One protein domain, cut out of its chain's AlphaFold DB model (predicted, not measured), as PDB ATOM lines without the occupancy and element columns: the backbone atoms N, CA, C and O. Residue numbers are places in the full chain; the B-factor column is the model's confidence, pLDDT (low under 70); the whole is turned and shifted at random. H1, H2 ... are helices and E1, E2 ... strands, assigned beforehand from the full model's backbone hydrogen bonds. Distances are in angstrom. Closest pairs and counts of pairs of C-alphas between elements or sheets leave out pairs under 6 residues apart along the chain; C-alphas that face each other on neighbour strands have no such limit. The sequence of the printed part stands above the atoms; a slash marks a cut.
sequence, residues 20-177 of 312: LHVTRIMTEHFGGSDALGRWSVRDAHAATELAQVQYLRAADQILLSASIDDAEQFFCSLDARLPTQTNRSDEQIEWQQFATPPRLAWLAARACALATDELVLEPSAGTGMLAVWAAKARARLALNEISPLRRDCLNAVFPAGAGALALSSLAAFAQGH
ATOM      1  N   LEU A  20      45.168 -21.024  -9.523       53.00
ATOM      2  CA  LEU A  20      45.590 -20.679 -10.888       53.00
ATOM      3  C   LEU A  20      45.600 -21.890 -11.834       53.00
ATOM      4  O   LEU A  20      45.428 -21.743 -13.044       53.00
ATOM      5  N   HIS A  21      45.776 -23.096 -11.295       62.38
ATOM      6  CA  HIS A  21      45.853 -24.304 -12.099       62.38
ATOM      7  C   HIS A  21      44.477 -24.783 -12.576       62.38
ATOM      8  O   HIS A  21      44.303 -25.081 -13.759       62.38
ATOM      9  N   VAL A  22      43.481 -24.804 -11.689       64.69
ATOM     10  CA  VAL A  22      42.107 -25.174 -12.062       64.69
ATOM     11  C   VAL A  22      41.583 -24.202 -13.123       64.69
ATOM     12  O   VAL A  22      41.087 -24.634 -14.159       64.69
ATOM     13  N   THR A  23      41.816 -22.899 -12.934       67.06
ATOM     14  CA  THR A  23      41.471 -21.847 -13.903       67.06
ATOM     15  C   THR A  23      42.066 -22.099 -15.289       67.06
ATOM     16  O   THR A  23      41.369 -21.947 -16.294       67.06
ATOM     17  N   ARG A  24      43.338 -22.511 -15.373       69.25
ATOM     18  CA  ARG A  24      43.995 -22.814 -16.654       69.25
ATOM     19  C   ARG A  24      43.324 -23.983 -17.377       69.25
ATOM     20  O   ARG A  24      43.009 -23.857 -18.555       69.25
ATOM     21  N   ILE A  25      43.076 -25.089 -16.675       64.50
ATOM     22  CA  ILE A  25      42.460 -26.295 -17.256       64.50
ATOM     23  C   ILE A  25      41.064 -25.982 -17.787       64.50
ATOM     24  O   ILE A  25      40.733 -26.332 -18.919       64.50
ATOM     25  N   MET A  26      40.266 -25.281 -16.983       67.81
ATOM     26  CA  MET A  26      38.931 -24.856 -17.384       67.81
ATOM     27  C   MET A  26      39.004 -23.942 -18.617       67.81
ATOM     28  O   MET A  26      38.295 -24.159 -19.595       67.81
ATOM     29  N   THR A  27      39.942 -22.992 -18.636       68.19
ATOM     30  CA  THR A  27      40.131 -22.067 -19.765       68.19
ATOM     31  C   THR A  27      40.496 -22.778 -21.065       68.19
ATOM     32  O   THR A  27      39.931 -22.478 -22.118       68.19
ATOM     33  N   GLU A  28      41.412 -23.741 -21.006       67.25
ATOM     34  CA  GLU A  28      41.797 -24.551 -22.163       67.25
ATOM     35  C   GLU A  28      40.643 -25.436 -22.653       67.25
ATOM     36  O   GLU A  28      40.479 -25.616 -23.859       67.25
ATOM     37  N   HIS A  29      39.845 -25.989 -21.735       61.56
ATOM     38  CA  HIS A  29      38.746 -26.886 -22.080       61.56
ATOM     39  C   HIS A  29      37.571 -26.152 -22.732       61.56
ATOM     40  O   HIS A  29      37.072 -26.573 -23.773       61.56
ATOM     41  N   PHE A  30      37.156 -25.034 -22.142       63.00
ATOM     42  CA  PHE A  30      36.013 -24.258 -22.616       63.00
ATOM     43  C   PHE A  30      36.387 -23.232 -23.702       63.00
ATOM     44  O   PHE A  30      35.538 -22.461 -24.152       63.00
ATOM     45  N   GLY A  31      37.648 -23.223 -24.157       65.94
ATOM     46  CA  GLY A  31      38.106 -22.365 -25.253       65.94
ATOM     47  C   GLY A  31      38.092 -20.871 -24.907       65.94
ATOM     48  O   GLY A  31      37.807 -20.035 -25.766       65.94
ATOM     49  N   GLY A  32      38.358 -20.534 -23.646       63.66
ATOM     50  CA  GLY A  32      38.474 -19.164 -23.144       63.66
ATOM     51  C   GLY A  32      38.205 -19.068 -21.641       63.66
ATOM     52  O   GLY A  32      37.827 -20.048 -21.006       63.66
ATOM     53  N   SER A  33      38.479 -17.905 -21.055       72.12
ATOM     54  CA  SER A  33      38.481 -17.722 -19.599       72.12
ATOM     55  C   SER A  33      37.083 -17.533 -19.005       72.12
ATOM     56  O   SER A  33      36.097 -17.307 -19.712       72.12
ATOM     57  N   ASP A  34      37.021 -17.570 -17.678       64.38
ATOM     58  CA  ASP A  34      35.854 -17.181 -16.889       64.38
ATOM     59  C   ASP A  34      35.451 -15.717 -17.110       64.38
ATOM     60  O   ASP A  34      34.269 -15.419 -17.255       64.38
ATOM     61  N   ALA A  35      36.425 -14.816 -17.267       67.94
ATOM     62  CA  ALA A  35      36.178 -13.419 -17.639       67.94
ATOM     63  C   ALA A  35      35.485 -13.265 -19.010       67.94
ATOM     64  O   ALA A  35      34.819 -12.263 -19.258       67.94
ATOM     65  N   LEU A  36      35.624 -14.257 -19.899       70.44
ATOM     66  CA  LEU A  36      34.927 -14.326 -21.188       70.44
ATOM     67  C   LEU A  36      33.607 -15.115 -21.106       70.44
ATOM     68  O   LEU A  36      33.005 -15.409 -22.139       70.44
ATOM     69  N   GLY A  37      33.176 -15.500 -19.900       63.62
ATOM     70  CA  GLY A  37      31.941 -16.246 -19.651       63.62
ATOM     71  C   GLY A  37      31.951 -17.676 -20.190       63.62
ATOM     72  O   GLY A  37      30.890 -18.272 -20.361       63.62
ATOM     73  N   ARG A  38      33.127 -18.234 -20.509       64.94
ATOM     74  CA  ARG A  38      33.246 -19.587 -21.081       64.94
ATOM     75  C   ARG A  38      33.013 -20.692 -20.059       64.94
ATOM     76  O   ARG A  38      32.580 -21.780 -20.422       64.94
ATOM     77  N   TRP A  39      33.309 -20.396 -18.806       71.31
ATOM     78  CA  TRP A  39      33.056 -21.227 -17.642       71.31
ATOM     79  C   TRP A  39      32.971 -20.312 -16.422       71.31
ATOM     80  O   TRP A  39      33.316 -19.135 -16.486       71.31
ATOM     81  N   SER A  40      32.497 -20.838 -15.305       69.81
ATOM     82  CA  SER A  40      32.357 -20.102 -14.053       69.81
ATOM     83  C   SER A  40      33.149 -20.765 -12.931       69.81
ATOM     84  O   SER A  40      33.409 -21.969 -12.952       69.81
ATOM     85  N   VAL A  41      33.479 -20.005 -11.885       71.50
ATOM     86  CA  VAL A  41      34.103 -20.550 -10.664       71.50
ATOM     87  C   VAL A  41      33.293 -21.727 -10.092       71.50
ATOM     88  O   VAL A  41      33.866 -22.692  -9.588       71.50
ATOM     89  N   ARG A  42      31.964 -21.708 -10.254       72.69
ATOM     90  CA  ARG A  42      31.068 -22.813  -9.892       72.69
ATOM     91  C   ARG A  42      31.394 -24.099 -10.654       72.69
ATOM     92  O   ARG A  42      31.455 -25.164 -10.044       72.69
ATOM     93  N   ASP A  43      31.641 -24.007 -11.957       71.56
ATOM     94  CA  ASP A  43      31.982 -25.166 -12.790       71.56
ATOM     95  C   ASP A  43      33.329 -25.765 -12.363       71.56
ATOM     96  O   ASP A  43      33.480 -26.984 -12.278       71.56
ATOM     97  N   ALA A  44      34.287 -24.906 -12.003       72.38
ATOM     98  CA  ALA A  44      35.586 -25.319 -11.477       72.38
ATOM     99  C   ALA A  44      35.464 -26.041 -10.122       72.38
ATOM    100  O   ALA A  44      36.120 -27.064  -9.891       72.38
ATOM    101  N   HIS A  45      34.599 -25.549  -9.229       75.56
ATOM    102  CA  HIS A  45      34.306 -26.204  -7.954       75.56
ATOM    103  C   HIS A  45      33.627 -27.559  -8.157       75.56
ATOM    104  O   HIS A  45      34.115 -28.554  -7.625       75.56
ATOM    105  N   ALA A  46      32.577 -27.632  -8.981       77.12
ATOM    106  CA  ALA A  46      31.872 -28.881  -9.265       77.12
ATOM    107  C   ALA A  46      32.800 -29.936  -9.887       77.12
ATOM    108  O   ALA A  46      32.780 -31.093  -9.470       77.12
ATOM    109  N   ALA A  47      33.673 -29.538 -10.820       76.88
ATOM    110  CA  ALA A  47      34.680 -30.427 -11.396       76.88
ATOM    111  C   ALA A  47      35.665 -30.954 -10.336       76.88
ATOM    112  O   ALA A  47      36.001 -32.140 -10.330       76.88
ATOM    113  N   THR A  48      36.097 -30.092  -9.410       78.19
ATOM    114  CA  THR A  48      37.017 -30.458  -8.322       78.19
ATOM    115  C   THR A  48      36.357 -31.391  -7.303       78.19
ATOM    116  O   THR A  48      36.980 -32.349  -6.845       78.19
ATOM    117  N   GLU A  49      35.100 -31.143  -6.937       82.62
ATOM    118  CA  GLU A  49      34.332 -32.023  -6.053       82.62
ATOM    119  C   GLU A  49      34.083 -33.390  -6.714       82.62
ATOM    120  O   GLU A  49      34.359 -34.432  -6.117       82.62
ATOM    121  N   LEU A  50      33.655 -33.398  -7.981       80.44
ATOM    122  CA  LEU A  50      33.437 -34.617  -8.758       80.44
ATOM    123  C   LEU A  50      34.721 -35.454  -8.868       80.44
ATOM    124  O   LEU A  50      34.681 -36.675  -8.719       80.44
ATOM    125  N   ALA A  51      35.876 -34.823  -9.084       79.56
ATOM    126  CA  ALA A  51      37.158 -35.523  -9.118       79.56
ATOM    127  C   ALA A  51      37.467 -36.237  -7.788       79.56
ATOM    128  O   ALA A  51      37.901 -37.390  -7.800       79.56
ATOM    129  N   GLN A  52      37.191 -35.597  -6.647       84.38
ATOM    130  CA  GLN A  52      37.371 -36.208  -5.324       84.38
ATOM    131  C   GLN A  52      36.420 -37.388  -5.097       84.38
ATOM    132  O   GLN A  52      36.847 -38.439  -4.621       84.38
ATOM    133  N   VAL A  53      35.147 -37.241  -5.471       87.94
ATOM    134  CA  VAL A  53      34.138 -38.309  -5.378       87.94
ATOM    135  C   VAL A  53      34.603 -39.552  -6.139       87.94
ATOM    136  O   VAL A  53      34.567 -40.668  -5.620       87.94
ATOM    137  N   GLN A  54      35.096 -39.368  -7.363       82.12
ATOM    138  CA  GLN A  54      35.554 -40.481  -8.190       82.12
ATOM    139  C   GLN A  54      36.861 -41.096  -7.690       82.12
ATOM    140  O   GLN A  54      36.990 -42.321  -7.698       82.12
ATOM    141  N   TYR A  55      37.783 -40.268  -7.186       80.44
ATOM    142  CA  TYR A  55      38.991 -40.720  -6.497       80.44
ATOM    143  C   TYR A  55      38.645 -41.655  -5.335       80.44
ATOM    144  O   TYR A  55      39.098 -42.796  -5.299       80.44
ATOM    145  N   LEU A  56      37.796 -41.197  -4.412       88.38
ATOM    146  CA  LEU A  56      37.430 -41.963  -3.223       88.38
ATOM    147  C   LEU A  56      36.663 -43.230  -3.580       88.38
ATOM    148  O   LEU A  56      36.904 -44.266  -2.975       88.38
ATOM    149  N   ARG A  57      35.781 -43.186  -4.584       86.31
ATOM    150  CA  ARG A  57      35.044 -44.366  -5.047       86.31
ATOM    151  C   ARG A  57      35.978 -45.470  -5.550       86.31
ATOM    152  O   ARG A  57      35.729 -46.633  -5.240       86.31
ATOM    153  N   ALA A  58      37.033 -45.108  -6.281       80.88
ATOM    154  CA  ALA A  58      38.026 -46.041  -6.817       80.88
ATOM    155  C   ALA A  58      39.137 -46.421  -5.816       80.88
ATOM    156  O   ALA A  58      39.866 -47.381  -6.046       80.88
ATOM    157  N   ALA A  59      39.302 -45.675  -4.721       81.19
ATOM    158  CA  ALA A  59      40.370 -45.902  -3.754       81.19
ATOM    159  C   ALA A  59      40.051 -47.073  -2.814       81.19
ATOM    160  O   ALA A  59      39.158 -46.974  -1.973       81.19
ATOM    161  N   ASP A  60      40.822 -48.155  -2.894       84.19
ATOM    162  CA  ASP A  60      40.760 -49.263  -1.925       84.19
ATOM    163  C   ASP A  60      41.658 -49.032  -0.699       84.19
ATOM    164  O   ASP A  60      41.594 -49.782   0.271       84.19
ATOM    165  N   GLN A  61      42.474 -47.967  -0.709       82.50
ATOM    166  CA  GLN A  61      43.371 -47.628   0.405       82.50
ATOM    167  C   GLN A  61      42.632 -47.111   1.648       82.50
ATOM    168  O   GLN A  61      43.227 -47.030   2.717       82.50
ATOM    169  N   ILE A  62      41.357 -46.738   1.513       90.12
ATOM    170  CA  ILE A  62      40.537 -46.226   2.608       90.12
ATOM    171  C   ILE A  62      39.184 -46.943   2.627       90.12
ATOM    172  O   ILE A  62      38.412 -46.921   1.665       90.12
ATOM    173  N   LEU A  63      38.893 -47.594   3.749       90.94
ATOM    174  CA  LEU A  63      37.641 -48.306   4.005       90.94
ATOM    175  C   LEU A  63      36.931 -47.686   5.212       90.94
ATOM    176  O   LEU A  63      37.549 -47.002   6.025       90.94
ATOM    177  N   LEU A  64      35.631 -47.946   5.365       89.12
ATOM    178  CA  LEU A  64      34.878 -47.522   6.558       89.12
ATOM    179  C   LEU A  64      35.357 -48.215   7.844       89.12
ATOM    180  O   LEU A  64      35.135 -47.713   8.941       89.12
ATOM    181  N   SER A  65      36.040 -49.351   7.714       89.88
ATOM    182  CA  SER A  65      36.653 -50.080   8.824       89.88
ATOM    183  C   SER A  65      38.074 -49.619   9.157       89.88
ATOM    184  O   SER A  65      38.671 -50.178  10.073       89.88
ATOM    185  N   ALA A  66      38.643 -48.661   8.412       89.06
ATOM    186  CA  ALA A  66      40.003 -48.194   8.665       89.06
ATOM    187  C   ALA A  66      40.131 -47.573  10.067       89.06
ATOM    188  O   ALA A  66      39.172 -47.008  10.612       89.06
ATOM    189  N   SER A  67      41.330 -47.688  10.646       87.56
ATOM    190  CA  SER A  67      41.654 -47.037  11.914       87.56
ATOM    191  C   SER A  67      41.555 -45.511  11.771       87.56
ATOM    192  O   SER A  67      41.571 -44.972  10.662       87.56
ATOM    193  N   ILE A  68      41.409 -44.802  12.893       84.00
ATOM    194  CA  ILE A  68      41.370 -43.333  12.868       84.00
ATOM    195  C   ILE A  68      42.698 -42.770  12.351       84.00
ATOM    196  O   ILE A  68      42.662 -41.869  11.517       84.00
ATOM    197  N   ASP A  69      43.828 -43.348  12.759       80.88
ATOM    198  CA  ASP A  69      45.165 -42.881  12.376       80.88
ATOM    199  C   ASP A  69      45.428 -43.065  10.870       80.88
ATOM    200  O   ASP A  69      45.873 -42.133  10.197       80.88
ATOM    201  N   ASP A  70      45.082 -44.230  10.307       83.56
ATOM    202  CA  ASP A  70      45.242 -44.488   8.865       83.56
ATOM    203  C   ASP A  70      44.352 -43.555   8.034       83.56
ATOM    204  O   ASP A  70      44.768 -43.016   7.003       83.56
ATOM    205  N   ALA A  71      43.114 -43.342   8.489       83.31
ATOM    206  CA  ALA A  71      42.186 -42.431   7.839       83.31
ATOM    207  C   ALA A  71      42.672 -40.981   7.926       83.31
ATOM    208  O   ALA A  71      42.608 -40.255   6.936       83.31
ATOM    209  N   GLU A  72      43.191 -40.556   9.079       80.44
ATOM    210  CA  GLU A  72      43.765 -39.228   9.257       80.44
ATOM    211  C   GLU A  72      44.947 -39.016   8.313       80.44
ATOM    212  O   GLU A  72      44.963 -38.030   7.575       80.44
ATOM    213  N   GLN A  73      45.882 -39.963   8.243       82.31
ATOM    214  CA  GLN A  73      47.009 -39.877   7.320       82.31
ATOM    215  C   GLN A  73      46.542 -39.807   5.860       82.31
ATOM    216  O   GLN A  73      47.034 -38.979   5.083       82.31
ATOM    217  N   PHE A  74      45.563 -40.633   5.483       87.12
ATOM    218  CA  PHE A  74      44.991 -40.631   4.143       87.12
ATOM    219  C   PHE A  74      44.347 -39.282   3.800       87.12
ATOM    220  O   PHE A  74      44.692 -38.684   2.776       87.12
ATOM    221  N   PHE A  75      43.450 -38.769   4.644       84.81
ATOM    222  CA  PHE A  75      42.734 -37.524   4.365       84.81
ATOM    223  C   PHE A  75      43.636 -36.294   4.454       84.81
ATOM    224  O   PHE A  75      43.534 -35.437   3.587       84.81
ATOM    225  N   CYS A  76      44.591 -36.241   5.386       81.50
ATOM    226  CA  CYS A  76      45.606 -35.183   5.413       81.50
ATOM    227  C   CYS A  76      46.422 -35.158   4.114       81.50
ATOM    228  O   CYS A  76      46.689 -34.091   3.557       81.50
ATOM    229  N   SER A  77      46.776 -36.334   3.582       79.38
ATOM    230  CA  SER A  77      47.455 -36.414   2.287       79.38
ATOM    231  C   SER A  77      46.571 -35.924   1.140       79.38
ATOM    232  O   SER A  77      47.084 -35.351   0.182       79.38
ATOM    233  N   LEU A  78      45.259 -36.180   1.193       80.88
ATOM    234  CA  LEU A  78      44.294 -35.741   0.186       80.88
ATOM    235  C   LEU A  78      44.070 -34.227   0.255       80.88
ATOM    236  O   LEU A  78      44.120 -33.575  -0.777       80.88
ATOM    237  N   ASP A  79      43.915 -33.659   1.447       75.31
ATOM    238  CA  ASP A  79      43.705 -32.222   1.650       75.31
ATOM    239  C   ASP A  79      44.924 -31.404   1.194       75.31
ATOM    240  O   ASP A  79      44.777 -30.387   0.517       75.31
ATOM    241  N   ALA A  80      46.145 -31.893   1.450       70.00
ATOM    242  CA  ALA A  80      47.383 -31.293   0.931       70.00
ATOM    243  C   ALA A  80      47.476 -31.319  -0.611       70.00
ATOM    244  O   ALA A  80      48.313 -30.643  -1.217       70.00
ATOM    245  N   ARG A  81      46.616 -32.123  -1.241       69.56
ATOM    246  CA  ARG A  81      46.455 -32.285  -2.679       69.56
ATOM    247  C   ARG A  81      45.175 -31.612  -3.191       69.56
ATOM    248  O   ARG A  81      44.677 -31.991  -4.239       69.56
ATOM    249  N   LEU A  82      44.584 -30.649  -2.498       67.56
ATOM    250  CA  LEU A  82      43.407 -29.953  -3.020       67.56
ATOM    251  C   LEU A  82      43.658 -28.450  -3.116       67.56
ATOM    252  O   LEU A  82      44.297 -27.869  -2.236       67.56
ATOM    253  N   PRO A  83      43.182 -27.794  -4.192       64.56
ATOM    254  CA  PRO A  83      43.243 -26.346  -4.274       64.56
ATOM    255  C   PRO A  83      42.392 -25.738  -3.156       64.56
ATOM    256  O   PRO A  83      41.290 -26.202  -2.856       64.56
ATOM    257  N   THR A  84      42.905 -24.682  -2.533       59.88
ATOM    258  CA  THR A  84      42.211 -23.998  -1.440       59.88
ATOM    259  C   THR A  84      41.103 -23.115  -2.011       59.88
ATOM    260  O   THR A  84      41.381 -22.093  -2.642       59.88
ATOM    261  N   GLN A  85      39.840 -23.477  -1.785       58.09
ATOM    262  CA  GLN A  85      38.701 -22.674  -2.240       58.09
ATOM    263  C   GLN A  85      38.559 -21.413  -1.376       58.09
ATOM    264  O   GLN A  85      37.971 -21.439  -0.297       58.09
ATOM    265  N   THR A  86      39.135 -20.299  -1.834       51.31
ATOM    266  CA  THR A  86      39.110 -19.010  -1.119       51.31
ATOM    267  C   THR A  86      38.003 -18.072  -1.587       51.31
ATOM    268  O   THR A  86      37.724 -17.094  -0.899       51.31
ATOM    269  N   ASN A  87      37.357 -18.361  -2.721       51.81
ATOM    270  CA  ASN A  87      36.313 -17.514  -3.288       51.81
ATOM    271  C   ASN A  87      34.970 -18.254  -3.321       51.81
ATOM    272  O   ASN A  87      34.923 -19.431  -3.669       51.81
ATOM    273  N   ARG A  88      33.886 -17.579  -2.935       53.12
ATOM    274  CA  ARG A  88      32.522 -18.132  -2.895       53.12
ATOM    275  C   ARG A  88      31.702 -17.442  -3.979       53.12
ATOM    276  O   ARG A  88      31.789 -16.228  -4.104       53.12
ATOM    277  N   SER A  89      30.935 -18.196  -4.763       54.56
ATOM    278  CA  SER A  89      29.994 -17.590  -5.716       54.56
ATOM    279  C   SER A  89      28.738 -17.080  -4.998       54.56
ATOM    280  O   SER A  89      28.348 -17.653  -3.980       54.56
ATOM    281  N   ASP A  90      28.094 -16.040  -5.536       48.72
ATOM    282  CA  ASP A  90      26.864 -15.464  -4.963       48.72
ATOM    283  C   ASP A  90      25.747 -16.515  -4.841       48.72
ATOM    284  O   ASP A  90      25.093 -16.601  -3.808       48.72
ATOM    285  N   GLU A  91      25.622 -17.409  -5.827       49.72
ATOM    286  CA  GLU A  91      24.686 -18.542  -5.802       49.72
ATOM    287  C   GLU A  91      25.053 -19.575  -4.711       49.72
ATOM    288  O   GLU A  91      24.183 -20.068  -3.999       49.72
ATOM    289  N   GLN A  92      26.340 -19.883  -4.487       50.50
ATOM    290  CA  GLN A  92      26.736 -20.762  -3.370       50.50
ATOM    291  C   GLN A  92      26.402 -20.160  -1.999       50.50
ATOM    292  O   GLN A  92      26.126 -20.911  -1.061       50.50
ATOM    293  N   ILE A  93      26.453 -18.832  -1.875       54.62
ATOM    294  CA  ILE A  93      26.078 -18.110  -0.654       54.62
ATOM    295  C   ILE A  93      24.552 -18.107  -0.498       54.62
ATOM    296  O   ILE A  93      24.057 -18.440   0.577       54.62
ATOM    297  N   GLU A  94      23.822 -17.794  -1.570       45.41
ATOM    298  CA  GLU A  94      22.356 -17.726  -1.609       45.41
ATOM    299  C   GLU A  94      21.704 -19.082  -1.301       45.41
ATOM    300  O   GLU A  94      20.769 -19.158  -0.506       45.41
ATOM    301  N   TRP A  95      22.253 -20.170  -1.848       49.16
ATOM    302  CA  TRP A  95      21.735 -21.532  -1.675       49.16
ATOM    303  C   TRP A  95      22.434 -22.330  -0.561       49.16
ATOM    304  O   TRP A  95      22.163 -23.519  -0.403       49.16
ATOM    305  N   GLN A  96      23.339 -21.705   0.205       50.34
ATOM    306  CA  GLN A  96      24.121 -22.328   1.292       50.34
ATOM    307  C   GLN A  96      24.807 -23.653   0.894       50.34
ATOM    308  O   GLN A  96      24.880 -24.618   1.655       50.34
ATOM    309  N   GLN A  97      25.332 -23.706  -0.327       55.19
ATOM    310  CA  GLN A  97      25.808 -24.921  -0.985       55.19
ATOM    311  C   GLN A  97      27.282 -25.239  -0.663       55.19
ATOM    312  O   GLN A  97      28.161 -25.192  -1.534       55.19
ATOM    313  N   PHE A  98      27.566 -25.608   0.587       62.84
ATOM    314  CA  PHE A  98      28.902 -26.040   1.013       62.84
ATOM    315  C   PHE A  98      29.191 -27.482   0.584       62.84
ATOM    316  O   PHE A  98      28.387 -28.382   0.810       62.84
ATOM    317  N   ALA A  99      30.358 -27.714  -0.020       68.62
ATOM    318  CA  ALA A  99      30.822 -29.068  -0.291       68.62
ATOM    319  C   ALA A  99      31.124 -29.779   1.033       68.62
ATOM    320  O   ALA A  99      31.831 -29.228   1.879       68.62
ATOM    321  N   THR A 100      30.629 -31.004   1.213       79.81
ATOM    322  CA  THR A 100      31.043 -31.845   2.341       79.81
ATOM    323  C   THR A 100      32.519 -32.217   2.164       79.81
ATOM    324  O   THR A 100      32.855 -32.856   1.164       79.81
ATOM    325  N   PRO A 101      33.424 -31.869   3.097       84.25
ATOM    326  CA  PRO A 101      34.817 -32.290   3.011       84.25
ATOM    327  C   PRO A 101      34.944 -33.825   3.054       84.25
ATOM    328  O   PRO A 101      34.250 -34.455   3.863       84.25
ATOM    329  N   PRO A 102      35.856 -34.441   2.273       89.31
ATOM    330  CA  PRO A 102      36.050 -35.894   2.222       89.31
ATOM    331  C   PRO A 102      36.129 -36.587   3.584       89.31
ATOM    332  O   PRO A 102      35.446 -37.583   3.827       89.31
ATOM    333  N   ARG A 103      36.930 -36.023   4.497       85.31
ATOM    334  CA  ARG A 103      37.136 -36.568   5.842       85.31
ATOM    335  C   ARG A 103      35.857 -36.558   6.677       85.31
ATOM    336  O   ARG A 103      35.565 -37.532   7.365       85.31
ATOM    337  N   LEU A 104      35.084 -35.473   6.604       81.38
ATOM    338  CA  LEU A 104      33.815 -35.366   7.326       81.38
ATOM    339  C   LEU A 104      32.777 -36.338   6.764       81.38
ATOM    340  O   LEU A 104      32.070 -36.973   7.539       81.38
ATOM    341  N   ALA A 105      32.737 -36.515   5.441       90.31
ATOM    342  CA  ALA A 105      31.853 -37.493   4.819       90.31
ATOM    343  C   ALA A 105      32.164 -38.931   5.267       90.31
ATOM    344  O   ALA A 105      31.249 -39.705   5.542       90.31
ATOM    345  N   TRP A 106      33.448 -39.279   5.395       91.75
ATOM    346  CA  TRP A 106      33.865 -40.590   5.899       91.75
ATOM    347  C   TRP A 106      33.483 -40.804   7.365       91.75
ATOM    348  O   TRP A 106      32.931 -41.848   7.709       91.75
ATOM    349  N   LEU A 107      33.732 -39.808   8.225       81.31
ATOM    350  CA  LEU A 107      33.352 -39.863   9.641       81.31
ATOM    351  C   LEU A 107      31.838 -40.015   9.810       81.31
ATOM    352  O   LEU A 107      31.399 -40.849  10.602       81.31
ATOM    353  N   ALA A 108      31.049 -39.261   9.040       80.25
ATOM    354  CA  ALA A 108      29.594 -39.362   9.046       80.25
ATOM    355  C   ALA A 108      29.133 -40.771   8.651       80.25
ATOM    356  O   ALA A 108      28.371 -41.396   9.383       80.25
ATOM    357  N   ALA A 109      29.663 -41.323   7.558       86.44
ATOM    358  CA  ALA A 109      29.318 -42.673   7.121       86.44
ATOM    359  C   ALA A 109      29.708 -43.758   8.142       86.44
ATOM    360  O   ALA A 109      28.966 -44.723   8.324       86.44
ATOM    361  N   ARG A 110      30.835 -43.597   8.851       84.06
ATOM    362  CA  ARG A 110      31.209 -44.494   9.958       84.06
ATOM    363  C   ARG A 110      30.258 -44.395  11.139       84.06
ATOM    364  O   ARG A 110      29.876 -45.425  11.683       84.06
ATOM    365  N   ALA A 111      29.876 -43.179  11.523       77.31
ATOM    366  CA  ALA A 111      28.933 -42.952  12.612       77.31
ATOM    367  C   ALA A 111      27.545 -43.535  12.299       77.31
ATOM    368  O   ALA A 111      26.884 -44.048  13.196       77.31
ATOM    369  N   CYS A 112      27.135 -43.515  11.028       79.38
ATOM    370  CA  CYS A 112      25.885 -44.121  10.571       79.38
ATOM    371  C   CYS A 112      25.892 -45.656  10.580       79.38
ATOM    372  O   CYS A 112      24.825 -46.237  10.434       79.38
ATOM    373  N   ALA A 113      27.054 -46.308  10.734       81.44
ATOM    374  CA  ALA A 113      27.183 -47.768  10.762       81.44
ATOM    375  C   ALA A 113      26.444 -48.473   9.602       81.44
ATOM    376  O   ALA A 113      25.740 -49.458   9.810       81.44
ATOM    377  N   LEU A 114      26.619 -47.943   8.386       86.06
ATOM    378  CA  LEU A 114      25.882 -48.357   7.189       86.06
ATOM    379  C   LEU A 114      25.954 -49.870   6.950       86.06
ATOM    380  O   LEU A 114      27.046 -50.446   6.899       86.06
ATOM    381  N   ALA A 115      24.793 -50.487   6.734       83.12
ATOM    382  CA  ALA A 115      24.689 -51.903   6.408       83.12
ATOM    383  C   ALA A 115      24.559 -52.146   4.895       83.12
ATOM    384  O   ALA A 115      24.075 -51.314   4.125       83.12
ATOM    385  N   THR A 116      24.975 -53.337   4.459       91.88
ATOM    386  CA  THR A 116      24.744 -53.814   3.088       91.88
ATOM    387  C   THR A 116      23.242 -53.865   2.791       91.88
ATOM    388  O   THR A 116      22.456 -54.266   3.644       91.88
ATOM    389  N   ASP A 117      22.852 -53.448   1.583       84.62
ATOM    390  CA  ASP A 117      21.469 -53.387   1.081       84.62
ATOM    391  C   ASP A 117      20.497 -52.451   1.830       84.62
ATOM    392  O   ASP A 117      19.330 -52.318   1.428       84.62
ATOM    393  N   GLU A 118      20.965 -51.733   2.855       84.12
ATOM    394  CA  GLU A 118      20.229 -50.636   3.485       84.12
ATOM    395  C   GLU A 118      19.956 -49.519   2.468       84.12
ATOM    396  O   GLU A 118      20.738 -49.303   1.543       84.12
ATOM    397  N   LEU A 119      18.826 -48.819   2.601       80.88
ATOM    398  CA  LEU A 119      18.536 -47.659   1.762       80.88
ATOM    399  C   LEU A 119      19.060 -46.389   2.433       80.88
ATOM    400  O   LEU A 119      18.498 -45.941   3.428       80.88
ATOM    401  N   VAL A 120      20.082 -45.782   1.841       81.38
ATOM    402  CA  VAL A 120      20.609 -44.484   2.265       81.38
ATOM    403  C   VAL A 120      19.950 -43.381   1.448       81.38
ATOM    404  O   VAL A 120      19.992 -43.387   0.213       81.38
ATOM    405  N   LEU A 121      19.342 -42.433   2.158       80.19
ATOM    406  CA  LEU A 121      18.702 -41.257   1.584       80.19
ATOM    407  C   LEU A 121      19.645 -40.060   1.708       80.19
ATOM    408  O   LEU A 121      20.038 -39.698   2.814       80.19
ATOM    409  N   GLU A 122      19.964 -39.435   0.580       83.44
ATOM    410  CA  GLU A 122      20.700 -38.172   0.542       83.44
ATOM    411  C   GLU A 122      19.847 -37.136  -0.224       83.44
ATOM    412  O   GLU A 122      19.826 -37.145  -1.458       83.44
ATOM    413  N   PRO A 123      19.087 -36.275   0.484       74.31
ATOM    414  CA  PRO A 123      18.175 -35.310  -0.128       74.31
ATOM    415  C   PRO A 123      18.852 -34.081  -0.776       74.31
ATOM    416  O   PRO A 123      18.175 -33.363  -1.516       74.31
ATOM    417  N   SER A 124      20.132 -33.827  -0.495       79.06
ATOM    418  CA  SER A 124      20.975 -32.733  -0.998       79.06
ATOM    419  C   SER A 124      22.402 -33.234  -1.293       79.06
ATOM    420  O   SER A 124      23.392 -32.729  -0.758       79.06
ATOM    421  N   ALA A 125      22.493 -34.231  -2.170       87.00
ATOM    422  CA  ALA A 125      23.673 -35.063  -2.375       87.00
ATOM    423  C   ALA A 125      24.910 -34.326  -2.907       87.00
ATOM    424  O   ALA A 125      26.010 -34.893  -2.914       87.00
ATOM    425  N   GLY A 126      24.762 -33.092  -3.387       88.25
ATOM    426  CA  GLY A 126      25.812 -32.361  -4.070       88.25
ATOM    427  C   GLY A 126      26.327 -33.164  -5.261       88.25
ATOM    428  O   GLY A 126      25.566 -33.676  -6.076       88.25
ATOM    429  N   THR A 127      27.647 -33.308  -5.344       87.69
ATOM    430  CA  THR A 127      28.315 -34.190  -6.317       87.69
ATOM    431  C   THR A 127      28.438 -35.645  -5.839       87.69
ATOM    432  O   THR A 127      28.920 -36.498  -6.584       87.69
ATOM    433  N   GLY A 128      27.983 -35.953  -4.618       92.44
ATOM    434  CA  GLY A 128      27.872 -37.313  -4.084       92.44
ATOM    435  C   GLY A 128      28.949 -37.718  -3.080       92.44
ATOM    436  O   GLY A 128      29.245 -38.905  -2.962       92.44
ATOM    437  N   MET A 129      29.544 -36.777  -2.340       93.06
ATOM    438  CA  MET A 129      30.627 -37.083  -1.390       93.06
ATOM    439  C   MET A 129      30.214 -38.083  -0.296       93.06
ATOM    440  O   MET A 129      30.947 -39.033  -0.022       93.06
ATOM    441  N   LEU A 130      29.030 -37.920   0.303       89.50
ATOM    442  CA  LEU A 130      28.480 -38.890   1.262       89.50
ATOM    443  C   LEU A 130      28.077 -40.204   0.572       89.50
ATOM    444  O   LEU A 130      28.312 -41.292   1.102       89.50
ATOM    445  N   ALA A 131      27.541 -40.105  -0.647       93.50
ATOM    446  CA  ALA A 131      27.088 -41.248  -1.434       93.50
ATOM    447  C   ALA A 131      28.222 -42.228  -1.785       93.50
ATOM    448  O   ALA A 131      27.972 -43.431  -1.876       93.50
ATOM    449  N   VAL A 132      29.472 -41.759  -1.919       94.88
ATOM    450  CA  VAL A 132      30.644 -42.636  -2.130       94.88
ATOM    451  C   VAL A 132      30.750 -43.697  -1.041       94.88
ATOM    452  O   VAL A 132      30.986 -44.870  -1.336       94.88
ATOM    453  N   TRP A 133      30.582 -43.298   0.217       94.75
ATOM    454  CA  TRP A 133      30.772 -44.194   1.351       94.75
ATOM    455  C   TRP A 133      29.620 -45.178   1.499       94.75
ATOM    456  O   TRP A 133      29.861 -46.361   1.732       94.75
ATOM    457  N   ALA A 134      28.390 -44.723   1.266       91.25
ATOM    458  CA  ALA A 134      27.229 -45.600   1.203       91.25
ATOM    459  C   ALA A 134      27.344 -46.624   0.061       91.25
ATOM    460  O   ALA A 134      27.112 -47.814   0.270       91.25
ATOM    461  N   ALA A 135      27.820 -46.208  -1.116       92.38
ATOM    462  CA  ALA A 135      28.110 -47.128  -2.214       92.38
ATOM    463  C   ALA A 135      29.190 -48.157  -1.838       92.38
ATOM    464  O   ALA A 135      29.044 -49.344  -2.129       92.38
ATOM    465  N   LYS A 136      30.264 -47.727  -1.160       92.69
ATOM    466  CA  LYS A 136      31.324 -48.624  -0.667       92.69
ATOM    467  C   LYS A 136      30.831 -49.605   0.397       92.69
ATOM    468  O   LYS A 136      31.308 -50.736   0.428       92.69
ATOM    469  N   ALA A 137      29.854 -49.210   1.212       91.88
ATOM    470  CA  ALA A 137      29.154 -50.096   2.144       91.88
ATOM    471  C   ALA A 137      28.178 -51.068   1.450       91.88
ATOM    472  O   ALA A 137      27.592 -51.925   2.110       91.88
ATOM    473  N   ARG A 138      28.017 -50.959   0.120       92.50
ATOM    474  CA  ARG A 138      27.029 -51.694  -0.685       92.50
ATOM    475  C   ARG A 138      25.588 -51.410  -0.251       92.50
ATOM    476  O   ARG A 138      24.728 -52.280  -0.341       92.50
ATOM    477  N   ALA A 139      25.330 -50.195   0.219       88.62
ATOM    478  CA  ALA A 139      23.979 -49.710   0.437       88.62
ATOM    479  C   ALA A 139      23.312 -49.356  -0.903       88.62
ATOM    480  O   ALA A 139      23.975 -49.013  -1.890       88.62
ATOM    481  N   ARG A 140      21.982 -49.397  -0.931       87.06
ATOM    482  CA  ARG A 140      21.176 -48.799  -2.000       87.06
ATOM    483  C   ARG A 140      21.081 -47.299  -1.762       87.06
ATOM    484  O   ARG A 140      21.012 -46.845  -0.625       87.06
ATOM    485  N   LEU A 141      21.056 -46.531  -2.842       87.75
ATOM    486  CA  LEU A 141      21.107 -45.075  -2.782       87.75
ATOM    487  C   LEU A 141      19.815 -44.481  -3.336       87.75
ATOM    488  O   LEU A 141      19.376 -44.881  -4.412       87.75
ATOM    489  N   ALA A 142      19.255 -43.503  -2.632       83.56
ATOM    490  CA  ALA A 142      18.312 -42.552  -3.202       83.56
ATOM    491  C   ALA A 142      18.886 -41.149  -3.013       83.56
ATOM    492  O   ALA A 142      18.958 -40.640  -1.894       83.56
ATOM    493  N   LEU A 143      19.346 -40.567  -4.116       86.50
ATOM    494  CA  LEU A 143      20.080 -39.312  -4.129       86.50
ATOM    495  C   LEU A 143      19.244 -38.238  -4.827       86.50
ATOM    496  O   LEU A 143      18.707 -38.464  -5.913       86.50
ATOM    497  N   ASN A 144      19.159 -37.064  -4.212       81.44
ATOM    498  CA  ASN A 144      18.500 -35.889  -4.758       81.44
ATOM    499  C   ASN A 144      19.437 -34.683  -4.666       81.44
ATOM    500  O   ASN A 144      20.149 -34.521  -3.683       81.44
ATOM    501  N   GLU A 145      19.428 -33.833  -5.686       86.00
ATOM    502  CA  GLU A 145      20.232 -32.611  -5.715       86.00
ATOM    503  C   GLU A 145      19.475 -31.528  -6.482       86.00
ATOM    504  O   GLU A 145      18.953 -31.785  -7.570       86.00
ATOM    505  N   ILE A 146      19.393 -30.319  -5.927       78.19
ATOM    506  CA  ILE A 146      18.630 -29.208  -6.506       78.19
ATOM    507  C   ILE A 146      19.400 -28.498  -7.625       78.19
ATOM    508  O   ILE A 146      18.793 -28.129  -8.630       78.19
ATOM    509  N   SER A 147      20.721 -28.368  -7.489       79.19
ATOM    510  CA  SER A 147      21.601 -27.754  -8.482       79.19
ATOM    511  C   SER A 147      21.672 -28.621  -9.743       79.19
ATOM    512  O   SER A 147      22.161 -29.753  -9.669       79.19
ATOM    513  N   PRO A 148      21.253 -28.115 -10.921       76.56
ATOM    514  CA  PRO A 148      21.304 -28.887 -12.163       76.56
ATOM    515  C   PRO A 148      22.713 -29.396 -12.488       76.56
ATOM    516  O   PRO A 148      22.887 -30.562 -12.824       76.56
ATOM    517  N   LEU A 149      23.734 -28.554 -12.296       75.62
ATOM    518  CA  LEU A 149      25.129 -28.919 -12.544       75.62
ATOM    519  C   LEU A 149      25.596 -30.061 -11.634       75.62
ATOM    520  O   LEU A 149      26.173 -31.040 -12.105       75.62
ATOM    521  N   ARG A 150      25.351 -29.953 -10.322       82.00
ATOM    522  CA  ARG A 150      25.772 -30.994  -9.375       82.00
ATOM    523  C   ARG A 150      24.973 -32.280  -9.564       82.00
ATOM    524  O   ARG A 150      25.555 -33.354  -9.464       82.00
ATOM    525  N   ARG A 151      23.692 -32.180  -9.932       81.19
ATOM    526  CA  ARG A 151      22.857 -33.325 -10.311       81.19
ATOM    527  C   ARG A 151      23.414 -34.053 -11.534       81.19
ATOM    528  O   ARG A 151      23.485 -35.279 -11.520       81.19
ATOM    529  N   ASP A 152      23.866 -33.329 -12.555       78.69
ATOM    530  CA  ASP A 152      24.507 -33.933 -13.729       78.69
ATOM    531  C   ASP A 152      25.799 -34.675 -13.339       78.69
ATOM    532  O   ASP A 152      26.016 -35.814 -13.764       78.69
ATOM    533  N   CYS A 153      26.625 -34.086 -12.466       81.19
ATOM    534  CA  CYS A 153      27.803 -34.752 -11.901       81.19
ATOM    535  C   CYS A 153      27.432 -36.018 -11.109       81.19
ATOM    536  O   CYS A 153      28.036 -37.074 -11.295       81.19
ATOM    537  N   LEU A 154      26.424 -35.920 -10.247       86.56
ATOM    538  CA  LEU A 154      25.936 -37.006  -9.405       86.56
ATOM    539  C   LEU A 154      25.431 -38.186 -10.246       86.56
ATOM    540  O   LEU A 154      25.812 -39.327  -9.989       86.56
ATOM    541  N   ASN A 155      24.654 -37.912 -11.298       82.38
ATOM    542  CA  ASN A 155      24.143 -38.913 -12.239       82.38
ATOM    543  C   ASN A 155      25.264 -39.618 -13.009       82.38
ATOM    544  O   ASN A 155      25.168 -40.816 -13.282       82.38
ATOM    545  N   ALA A 156      26.338 -38.897 -13.341       79.81
ATOM    546  CA  ALA A 156      27.499 -39.482 -14.003       79.81
ATOM    547  C   ALA A 156      28.222 -40.509 -13.111       79.81
ATOM    548  O   ALA A 156      28.735 -41.511 -13.614       79.81
ATOM    549  N   VAL A 157      28.243 -40.297 -11.788       83.00
ATOM    550  CA  VAL A 157      28.918 -41.200 -10.839       83.00
ATOM    551  C   VAL A 157      27.992 -42.301 -10.319       83.00
ATOM    552  O   VAL A 157      28.421 -43.453 -10.215       83.00
ATOM    553  N   PHE A 158      26.735 -41.974 -10.016       87.81
ATOM    554  CA  PHE A 158      25.759 -42.851  -9.362       87.81
ATOM    555  C   PHE A 158      24.496 -43.047 -10.223       87.81
ATOM    556  O   PHE A 158      23.393 -42.701  -9.797       87.81
ATOM    557  N   PRO A 159      24.608 -43.658 -11.419       76.81
ATOM    558  CA  PRO A 159      23.499 -43.745 -12.377       76.81
ATOM    559  C   PRO A 159      22.301 -44.569 -11.880       76.81
ATOM    560  O   PRO A 159      21.194 -44.395 -12.375       76.81
ATOM    561  N   ALA A 160      22.505 -45.463 -10.906       68.94
ATOM    562  CA  ALA A 160      21.453 -46.294 -10.314       68.94
ATOM    563  C   ALA A 160      20.797 -45.680  -9.059       68.94
ATOM    564  O   ALA A 160      19.854 -46.263  -8.534       68.94
ATOM    565  N   GLY A 161      21.305 -44.545  -8.556       57.25
ATOM    566  CA  GLY A 161      20.827 -43.900  -7.324       57.25
ATOM    567  C   GLY A 161      19.951 -42.664  -7.543       57.25
ATOM    568  O   GLY A 161      19.455 -42.091  -6.575       57.25
ATOM    569  N   ALA A 162      19.771 -42.241  -8.795       53.78
ATOM    570  CA  ALA A 162      19.050 -41.028  -9.149       53.78
ATOM    571  C   ALA A 162      17.638 -41.337  -9.659       53.78
ATOM    572  O   ALA A 162      17.459 -42.101 -10.609       53.78
ATOM    573  N   GLY A 163      16.628 -40.695  -9.069       48.19
ATOM    574  CA  GLY A 163      15.324 -40.557  -9.717       48.19
ATOM    575  C   GLY A 163      15.508 -39.807 -11.039       48.19
ATOM    576  O   GLY A 163      16.022 -38.692 -11.055       48.19
ATOM    577  N   ALA A 164      15.174 -40.454 -12.154       45.22
ATOM    578  CA  ALA A 164      15.527 -40.014 -13.500       45.22
ATOM    579  C   ALA A 164      14.975 -38.623 -13.881       45.22
ATOM    580  O   ALA A 164      13.789 -38.370 -13.695       45.22
ATOM    581  N   LEU A 165      15.828 -37.784 -14.495       43.06
ATOM    582  CA  LEU A 165      15.616 -37.038 -15.756       43.06
ATOM    583  C   LEU A 165      16.724 -35.982 -15.957       43.06
ATOM    584  O   LEU A 165      16.730 -34.964 -15.271       43.06
ATOM    585  N   ALA A 166      17.636 -36.240 -16.906       40.75
ATOM    586  CA  ALA A 166      18.216 -35.298 -17.885       40.75
ATOM    587  C   ALA A 166      19.504 -35.893 -18.496       40.75
ATOM    588  O   ALA A 166      20.470 -36.186 -17.796       40.75
ATOM    589  N   LEU A 167      19.510 -36.077 -19.819       49.97
ATOM    590  CA  LEU A 167      20.707 -36.317 -20.628       49.97
ATOM    591  C   LEU A 167      21.204 -34.951 -21.110       49.97
ATOM    592  O   LEU A 167      20.546 -34.319 -21.933       49.97
ATOM    593  N   SER A 168      22.346 -34.497 -20.603       50.16
ATOM    594  CA  SER A 168      23.002 -33.257 -21.029       50.16
ATOM    595  C   SER A 168      24.472 -33.519 -21.398       50.16
ATOM    596  O   SER A 168      25.028 -34.595 -21.157       50.16
ATOM    597  N   SER A 169      25.094 -32.531 -22.038       44.28
ATOM    598  CA  SER A 169      26.458 -32.495 -22.593       44.28
ATOM    599  C   SER A 169      27.584 -33.046 -21.697       44.28
ATOM    600  O   SER A 169      28.610 -33.480 -22.227       44.28
ATOM    601  N   LEU A 170      27.404 -33.123 -20.373       39.25
ATOM    602  CA  LEU A 170      28.357 -33.762 -19.455       39.25
ATOM    603  C   LEU A 170      28.483 -35.281 -19.669       39.25
ATOM    604  O   LEU A 170      29.570 -35.834 -19.517       39.25
ATOM    605  N   ALA A 171      27.408 -35.965 -20.076       42.78
ATOM    606  CA  ALA A 171      27.452 -37.395 -20.388       42.78
ATOM    607  C   ALA A 171      28.270 -37.683 -21.661       42.78
ATOM    608  O   ALA A 171      28.925 -38.721 -21.756       42.78
ATOM    609  N   ALA A 172      28.265 -36.760 -22.630       43.88
ATOM    610  CA  ALA A 172      29.135 -36.820 -23.806       43.88
ATOM    611  C   ALA A 172      30.593 -36.485 -23.438       43.88
ATOM    612  O   ALA A 172      31.522 -37.149 -23.897       43.88
ATOM    613  N   PHE A 173      30.799 -35.518 -22.539       45.50
ATOM    614  CA  PHE A 173      32.117 -35.183 -21.999       45.50
ATOM    615  C   PHE A 173      32.756 -36.357 -21.240       45.50
ATOM    616  O   PHE A 173      33.904 -36.690 -21.523       45.50
ATOM    617  N   ALA A 174      32.007 -37.042 -20.369       47.66
ATOM    618  CA  ALA A 174      32.470 -38.213 -19.618       47.66
ATOM    619  C   ALA A 174      32.795 -39.430 -20.510       47.66
ATOM    620  O   ALA A 174      33.601 -40.275 -20.133       47.66
ATOM    621  N   GLN A 175      32.204 -39.519 -21.707       53.97
ATOM    622  CA  GLN A 175      32.561 -40.539 -22.703       53.97
ATOM    623  C   GLN A 175      33.865 -40.202 -23.440       53.97
ATOM    624  O   GLN A 175      34.602 -41.104 -23.841       53.97
ATOM    625  N   GLY A 176      34.150 -38.910 -23.615       53.69
ATOM    626  CA  GLY A 176      35.335 -38.414 -24.306       53.69
ATOM    627  C   GLY A 176      36.540 -38.153 -23.406       53.69
ATOM    628  O   GLY A 176      37.613 -37.902 -23.943       53.69
ATOM    629  N   HIS A 177      36.405 -38.186 -22.075       54.81
ATOM    630  CA  HIS A 177      37.459 -37.713 -21.175       54.81
ATOM    631  C   HIS A 177      37.643 -38.570 -19.918       54.81
ATOM    632  O   HIS A 177      36.685 -39.115 -19.381       54.81
TER     633      HIS A 177
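What this domain is: This is residues 20 to 177 of the 312 residues of a protein of Novosphingobium sp. B1 (UniProt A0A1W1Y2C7). A small two-stranded parallel sheet, E1 and E2, is covered on one face by H6, and H2 and H5 pack on H6 from different sides. H7 runs side by side with the long H2, H8 packs on H7, H3 packs on H5, and H1 and the short H4 lie farthest from the middle. The printed part has 158 residues, with eight named helices and two named strands in the order H1, H2, H3, H4, H5, E1, H6, E2, H7, H8. The class is mostly helix, with 81 residues in helices and 8 in strands. The whole is compact, with a radius of gyration of the C-alphas of 16.0 A and spans of 47 by 36 by 33 A.

How they stand to each other: The sheet pairs E1, residues 119 to 122, with E2, residues 140 to 143, parallel at 20 degrees. The C-alphas of Leu 119 and Arg 140 face each other at 4.7 A, and within hydrogen-bond range are N 120 and O 140 at 2.8 A and N 142 and O 120 at 2.9 A. With H6, residues 129 to 136, the strands form a strand-helix-strand unit, two parallel neighbour strands with a helix between them along the chain, and its crossover is right-handed. The closest C-alphas of H6 and E2 are those of Ala 131 and Leu 141, 7.2 A apart; those of H6 and E1 are Ala 134 and Val 120, 6.8 A apart. H5, residues 102 to 111, touches H6 at a steep tilt of 52 degrees, with the C-alphas of Ala 105 and Leu 130 closest at 5.1 A. H2, residues 41 to 58, is the hub, touching three other helices. With residues 49 to 57 alone it touches H6, at a shallow tilt of 18 degrees, the same way, with the C-alphas of Val 53 and Met 129 closest at 5.5 A. It touches H7, residues 148 to 157, at a shallow tilt of 19 degrees, the same way, with the C-alphas of Leu 50 and Cys 153 closest at 6.5 A. With residue 44 alone it only just touches H1, residues 20 to 29, with 3 pairs of C-alphas within 8 A; the closest are those of Val 22 and Ala 44, 6.5 A apart, and the lines are about perpendicular at 86 degrees. H8, residues 169 to 176, touches H7 at a shallow tilt of 32 degrees, with the C-alphas of Ala 156 and Ala 171 closest at 6.7 A. H3, residues 68 to 79, touches H5 with residues 71 to 75 alone, opposite ways at a shallow tilt of 27 degrees, with the C-alphas of Phe 75 and Arg 103 closest at 5.9 A. H4, residues 90 to 94, touches no helix. Every O i to N i+4 pair is within hydrogen-bond range in H1, H2, H3, H4, H5, H7 and H8, and 3 of 4 are in H6.

Where its parts are: E1 and E2 are each 9.8 A from first to last C-alpha. H2 is the longest helix, 26.1 A, from C-alpha 41 at (34.103, -20.550, -10.664) to C-alpha 58 at (38.026, -46.041, -6.817). H3 measures 16.0 A, H1 and H7 14.5 A each, H5 14.4 A, H6 11.6 A, H8 10.8 A and H4 6.1 A. H1 begins at C-alpha 20 at (45.590, -20.679, -10.888), and H8 ends at C-alpha 176 at (35.335, -38.414, -24.306).

The domain as a whole: The two C-alphas farthest apart are those of Leu 36 and Ala 115, 47.7 A. The printed part has no cut. The links from H1 to H2 and from H7 to H8 are long, with 11 residues each. The mean pLDDT of the printed part is 74.0; 55 residues are under 70, among them residues 20 to 32, 81 to 99 and 160 to 177.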